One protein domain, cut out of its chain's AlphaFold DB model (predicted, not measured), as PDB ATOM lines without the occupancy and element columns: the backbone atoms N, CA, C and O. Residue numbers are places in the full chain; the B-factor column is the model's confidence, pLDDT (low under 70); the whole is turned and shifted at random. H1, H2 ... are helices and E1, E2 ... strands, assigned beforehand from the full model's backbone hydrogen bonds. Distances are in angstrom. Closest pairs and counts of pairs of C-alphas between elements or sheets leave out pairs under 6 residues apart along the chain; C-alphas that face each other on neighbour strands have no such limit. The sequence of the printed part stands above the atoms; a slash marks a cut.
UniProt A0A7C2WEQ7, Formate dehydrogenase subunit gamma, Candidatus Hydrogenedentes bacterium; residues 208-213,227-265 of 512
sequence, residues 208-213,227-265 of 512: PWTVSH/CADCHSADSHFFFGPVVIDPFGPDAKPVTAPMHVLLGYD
ATOM      1  N   PRO A 208     166.053 106.907 154.791       63.38
ATOM      2  CA  PRO A 208     167.353 106.448 154.325       63.38
ATOM      3  C   PRO A 208     168.279 107.660 154.177       63.38
ATOM      4  O   PRO A 208     168.214 108.417 153.206       63.38
ATOM      5  N   TRP A 209     169.098 107.877 155.205       60.25
ATOM      6  CA  TRP A 209     170.002 109.016 155.296       60.25
ATOM      7  C   TRP A 209     171.207 108.850 154.368       60.25
ATOM      8  O   TRP A 209     171.701 107.742 154.139       60.25
ATOM      9  N   THR A 210     171.712 109.975 153.863       52.56
ATOM     10  CA  THR A 210     172.998 110.046 153.167       52.56
ATOM     11  C   THR A 210     174.120 109.535 154.073       52.56
ATOM     12  O   THR A 210     174.193 109.877 155.251       52.56
ATOM     13  N   VAL A 211     175.060 108.759 153.527       54.19
ATOM     14  CA  VAL A 211     176.302 108.352 154.223       54.19
ATOM     15  C   VAL A 211     177.293 109.534 154.294       54.19
ATOM     16  O   VAL A 211     178.472 109.395 153.991       54.19
ATOM     17  N   SER A 212     176.819 110.725 154.662       52.50
ATOM     18  CA  SER A 212     177.623 111.951 154.722       52.50
ATOM     19  C   SER A 212     177.540 112.605 156.098       52.50
ATOM     20  O   SER A 212     177.103 113.743 156.229       52.50
ATOM     21  N   HIS A 213     178.010 111.911 157.134       44.56
ATOM     22  CA  HIS A 213     178.422 112.561 158.382       44.56
ATOM     23  C   HIS A 213     179.617 111.804 158.969       44.56
ATOM     24  O   HIS A 213     179.524 110.607 159.224       44.56
ATOM     25  N   CYS A 227     187.621  97.733 148.839       74.25
ATOM     26  CA  CYS A 227     187.189  98.483 147.650       74.25
ATOM     27  C   CYS A 227     185.868  97.969 147.052       74.25
ATOM     28  O   CYS A 227     185.105  98.762 146.509       74.25
ATOM     29  N   ALA A 228     185.588  96.666 147.170       75.00
ATOM     30  CA  ALA A 228     184.375  96.043 146.643       75.00
ATOM     31  C   ALA A 228     183.094  96.455 147.391       75.00
ATOM     32  O   ALA A 228     182.012  96.336 146.830       75.00
ATOM     33  N   ASP A 229     183.178  96.968 148.624       75.44
ATOM     34  CA  ASP A 229     181.975  97.444 149.322       75.44
ATOM     35  C   ASP A 229     181.400  98.686 148.626       75.44
ATOM     36  O   ASP A 229     180.196  98.765 148.391       75.44
ATOM     37  N   CYS A 230     182.269  99.612 148.203       77.19
ATOM     38  CA  CYS A 230     181.855 100.810 147.475       77.19
ATOM     39  C   CYS A 230     181.765 100.583 145.964       77.19
ATOM     40  O   CYS A 230     180.866 101.122 145.332       77.19
ATOM     41  N   HIS A 231     182.661  99.789 145.378       81.44
ATOM     42  CA  HIS A 231     182.719  99.541 143.936       81.44
ATOM     43  C   HIS A 231     182.079  98.208 143.531       81.44
ATOM     44  O   HIS A 231     182.504  97.618 142.550       81.44
ATOM     45  N   SER A 232     181.083  97.700 144.253       84.75
ATOM     46  CA  SER A 232     180.302  96.555 143.768       84.75
ATOM     47  C   SER A 232     179.231  96.978 142.769       84.75
ATOM     48  O   SER A 232     178.747  98.115 142.795       84.75
ATOM     49  N   ALA A 233     178.828  96.053 141.891       85.50
ATOM     50  CA  ALA A 233     177.728  96.291 140.951       85.50
ATOM     51  C   ALA A 233     176.401  96.632 141.659       85.50
ATOM     52  O   ALA A 233     175.595  97.372 141.099       85.50
ATOM     53  N   ASP A 234     176.234  96.153 142.896       84.06
ATOM     54  CA  ASP A 234     175.066  96.372 143.758       84.06
ATOM     55  C   ASP A 234     175.413  97.213 145.003       84.06
ATOM     56  O   ASP A 234     174.778  97.108 146.052       84.06
ATOM     57  N   SER A 235     176.455  98.044 144.906       83.00
ATOM     58  CA  SER A 235     176.920  98.894 146.002       83.00
ATOM     59  C   SER A 235     175.812  99.806 146.522       83.00
ATOM     60  O   SER A 235     175.336 100.695 145.812       83.00
ATOM     61  N   HIS A 236     175.464  99.654 147.803       80.25
ATOM     62  CA  HIS A 236     174.544 100.568 148.481       80.25
ATOM     63  C   HIS A 236     175.100 102.000 148.531       80.25
ATOM     64  O   HIS A 236     174.335 102.954 148.629       80.25
ATOM     65  N   PHE A 237     176.421 102.183 148.415       81.00
ATOM     66  CA  PHE A 237     177.019 103.514 148.373       81.00
ATOM     67  C   PHE A 237     176.626 104.286 147.107       81.00
ATOM     68  O   PHE A 237     176.328 105.466 147.202       81.00
ATOM     69  N   PHE A 238     176.595 103.647 145.932       85.56
ATOM     70  CA  PHE A 238     176.232 104.328 144.679       85.56
ATOM     71  C   PHE A 238     174.761 104.152 144.299       85.56
ATOM     72  O   PHE A 238     174.141 105.089 143.796       85.56
ATOM     73  N   PHE A 239     174.207 102.960 144.511       88.62
ATOM     74  CA  PHE A 239     172.864 102.587 144.063       88.62
ATOM     75  C   PHE A 239     171.825 102.604 145.186       88.62
ATOM     76  O   PHE A 239     170.638 102.458 144.904       88.62
ATOM     77  N   GLY A 240     172.247 102.792 146.441       85.06
ATOM     78  CA  GLY A 240     171.331 102.918 147.567       85.06
ATOM     79  C   GLY A 240     170.431 104.151 147.430       85.06
ATOM     80  O   GLY A 240     170.880 105.180 146.903       85.06
ATOM     81  N   PRO A 241     169.163 104.055 147.870       84.44
ATOM     82  CA  PRO A 241     168.244 105.179 147.863       84.44
ATOM     83  C   PRO A 241     168.671 106.211 148.906       84.44
ATOM     84  O   PRO A 241     169.115 105.873 150.001       84.44
ATOM     85  N   VAL A 242     168.502 107.475 148.554       82.75
ATOM     86  CA  VAL A 242     168.812 108.625 149.393       82.75
ATOM     87  C   VAL A 242     167.639 109.580 149.343       82.75
ATOM     88  O   VAL A 242     167.163 109.893 148.252       82.75
ATOM     89  N   VAL A 243     167.188 110.062 150.499       82.44
ATOM     90  CA  VAL A 243     166.144 111.092 150.562       82.44
ATOM     91  C   VAL A 243     166.687 112.414 150.020       82.44
ATOM     92  O   VAL A 243     167.683 112.930 150.522       82.44
ATOM     93  N   ILE A 244     166.035 112.943 148.985       82.56
ATOM     94  CA  ILE A 244     166.345 114.254 148.390       82.56
ATOM     95  C   ILE A 244     165.354 115.332 148.818       82.56
ATOM     96  O   ILE A 244     165.706 116.505 148.858       82.56
ATOM     97  N   ASP A 245     164.132 114.921 149.142       80.38
ATOM     98  CA  ASP A 245     163.085 115.777 149.674       80.38
ATOM     99  C   ASP A 245     162.321 114.965 150.725       80.38
ATOM    100  O   ASP A 245     161.758 113.923 150.379       80.38
ATOM    101  N   PRO A 246     162.334 115.362 152.008       71.81
ATOM    102  CA  PRO A 246     161.594 114.652 153.042       71.81
ATOM    103  C   PRO A 246     160.070 114.762 152.867       71.81
ATOM    104  O   PRO A 246     159.360 113.873 153.334       71.81
ATOM    105  N   PHE A 247     159.568 115.799 152.180       77.38
ATOM    106  CA  PHE A 247     158.139 116.094 152.065       77.38
ATOM    107  C   PHE A 247     157.755 116.476 150.630       77.38
ATOM    108  O   PHE A 247     157.538 117.644 150.309       77.38
ATOM    109  N   GLY A 248     157.606 115.465 149.772       79.38
ATOM    110  CA  GLY A 248     157.112 115.645 148.411       79.38
ATOM    111  C   GLY A 248     155.659 116.154 148.343       79.38
ATOM    112  O   GLY A 248     154.992 116.337 149.363       79.38
ATOM    113  N   PRO A 249     155.107 116.357 147.131       80.44
ATOM    114  CA  PRO A 249     153.738 116.855 146.933       80.44
ATOM    115  C   PRO A 249     152.630 116.010 147.588       80.44
ATOM    116  O   PRO A 249     151.522 116.498 147.801       80.44
ATOM    117  N   ASP A 250     152.918 114.746 147.886       82.38
ATOM    118  CA  ASP A 250     152.059 113.782 148.575       82.38
ATOM    119  C   ASP A 250     152.432 113.591 150.060       82.38
ATOM    120  O   ASP A 250     151.949 112.658 150.698       82.38
ATOM    121  N   ALA A 251     153.277 114.476 150.603       73.50
ATOM    122  CA  ALA A 251     153.884 114.400 151.930       73.50
ATOM    123  C   ALA A 251     154.754 113.150 152.163       73.50
ATOM    124  O   ALA A 251     155.040 112.813 153.312       73.50
ATOM    125  N   LYS A 252     155.192 112.468 151.093       75.81
ATOM    126  CA  LYS A 252     156.095 111.316 151.185       75.81
ATOM    127  C   LYS A 252     157.543 111.706 150.880       75.81
ATOM    128  O   LYS A 252     157.773 112.619 150.082       75.81
ATOM    129  N   PRO A 253     158.530 110.990 151.445       77.75
ATOM    130  CA  PRO A 253     159.927 111.206 151.104       77.75
ATOM    131  C   PRO A 253     160.194 110.857 149.639       77.75
ATOM    132  O   PRO A 253     159.945 109.735 149.191       77.75
ATOM    133  N   VAL A 254     160.758 111.799 148.892       84.25
ATOM    134  CA  VAL A 254     161.263 111.553 147.544       84.25
ATOM    135  C   VAL A 254     162.695 111.055 147.663       84.25
ATOM    136  O   VAL A 254     163.554 111.719 148.248       84.25
ATOM    137  N   THR A 255     162.967 109.887 147.084       86.62
ATOM    138  CA  THR A 255     164.309 109.296 147.073       86.62
ATOM    139  C   THR A 255     164.916 109.270 145.678       86.62
ATOM    140  O   THR A 255     164.221 108.997 144.700       86.62
ATOM    141  N   ALA A 256     166.231 109.447 145.594       87.88
ATOM    142  CA  ALA A 256     167.023 109.208 144.392       87.88
ATOM    143  C   ALA A 256     168.238 108.327 144.726       87.88
ATOM    144  O   ALA A 256     168.697 108.327 145.867       87.88
ATOM    145  N   PRO A 257     168.783 107.566 143.764       88.62
ATOM    146  CA  PRO A 257     170.010 106.819 144.002       88.62
ATOM    147  C   PRO A 257     171.204 107.770 144.176       88.62
ATOM    148  O   PRO A 257     171.319 108.777 143.471       88.62
ATOM    149  N   MET A 258     172.121 107.434 145.087       85.50
ATOM    150  CA  MET A 258     173.247 108.300 145.472       85.50
ATOM    151  C   MET A 258     174.108 108.761 144.284       85.50
ATOM    152  O   MET A 258     174.567 109.902 144.252       85.50
ATOM    153  N   HIS A 259     174.313 107.917 143.270       86.88
ATOM    154  CA  HIS A 259     175.112 108.284 142.099       86.88
ATOM    155  C   HIS A 259     174.556 109.504 141.341       86.88
ATOM    156  O   HIS A 259     175.334 110.226 140.724       86.88
ATOM    157  N   VAL A 260     173.240 109.760 141.399       88.00
ATOM    158  CA  VAL A 260     172.617 110.951 140.793       88.00
ATOM    159  C   VAL A 260     173.048 112.209 141.539       88.00
ATOM    160  O   VAL A 260     173.425 113.190 140.905       88.00
ATOM    161  N   LEU A 261     173.058 112.159 142.872       84.75
ATOM    162  CA  LEU A 261     173.483 113.275 143.721       84.75
ATOM    163  C   LEU A 261     174.980 113.560 143.598       84.75
ATOM    164  O   LEU A 261     175.395 114.712 143.569       84.75
ATOM    165  N   LEU A 262     175.787 112.507 143.482       82.62
ATOM    166  CA  LEU A 262     177.232 112.623 143.292       82.62
ATOM    167  C   LEU A 262     177.628 113.003 141.853       82.62
ATOM    168  O   LEU A 262     178.807 113.230 141.586       82.62
ATOM    169  N   GLY A 263     176.676 113.049 140.914       85.50
ATOM    170  CA  GLY A 263     176.944 113.354 139.509       85.50
ATOM    171  C   GLY A 263     177.742 112.270 138.776       85.50
ATOM    172  O   GLY A 263     178.420 112.566 137.790       85.50
ATOM    173  N   TYR A 264     177.686 111.019 139.242       84.94
ATOM    174  CA  TYR A 264     178.367 109.897 138.602       84.94
ATOM    175  C   TYR A 264     177.494 109.212 137.552       84.94
ATOM    176  O   TYR A 264     176.313 108.920 137.755       84.94
ATOM    177  N   ASP A 265     178.134 108.878 136.435       88.38
ATOM    178  CA  ASP A 265     177.538 108.065 135.384       88.38
ATOM    179  C   ASP A 265     177.412 106.589 135.835       88.38
ATOM    180  O   ASP A 265     178.416 105.977 136.224       88.38
TER     181      ASP A 265
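This is residues 208 to 213 and 227 to 265 of the 512 residues of the protein "Formate dehydrogenase subunit gamma" of Candidatus Hydrogenedentes bacterium (UniProt A0A7C2WEQ7). A long, thin hairpin of two short strands, E1 and E2, runs out to a free loop at residues 247 to 252, and at the opposite end of the hairpin sit two small helices, H2 and H3, packed on each other. A third small helix, H1, lies beyond H2 at the far end of the long axis, and residues 208 to 213 form a separate piece. The printed part has 45 residues, with three named helices and two named strands in the order H1, H2, E1, E2, H3; the sheet E1 - E2 is antiparallel. The class is mixed, helices and strands, with under half of the residues in named elements. The whole is elongated, spanning 37 by 22 by 16 A, and only just loose, close to compact, with a radius of gyration of the C-alphas of 11.7 A.

E1, residues 241 to 245, and E2, residues 254 to 257, are antiparallel neighbours and form a hairpin, with 140 degrees between their directions. The C-alphas of Val 243 and Thr 255 face each other at 4.3 A. N 242 and O 256 are within hydrogen-bond range at 2.8 A, and so are N 254 and O 245 at 2.8 A. H2, residues 236 to 239, and H3, residues 258 to 261, touch; their closest C-alphas are those of Phe 238 and His 259, 4.9 A apart. H1, residues 227 to 230, and H2 touch only at the corner by their link, where the closest C-alphas, of Cys 230 and Phe 237, are 5.6 A apart. H1 is apart from E1, E2 and H3. The three helices are too short for any O i to N i+4 pair; the one O i to N i+3 pair is within range in H1 and in H3, but in H2 0 of 1 is.

E1 starts at C-alpha 241, at (168.244, 105.179, 147.863), and measures 11.9 A from first to last C-alpha. E2 measures 10.6 A. H1 begins at C-alpha 227, at (187.189, 98.483, 147.650), and is 5.8 A long, H2 is 5.1 A and H3 is 5.3 A. H3 ends at C-alpha 261, at (173.483, 113.275, 143.721).

The two C-alphas farthest apart are those of Cys 227 and Asp 250, 38.3 A. Residues 214 to 226 are not printed, and C-alphas 213 and 227 are 19.8 A apart across this cut. The links H1 to H2, H2 to E1 and E2 to H3 are tight, and the link E1 to E2, with 8 residues, is short. The mean pLDDT of the printed part is 78.5, and residues 208 to 213 are under 70.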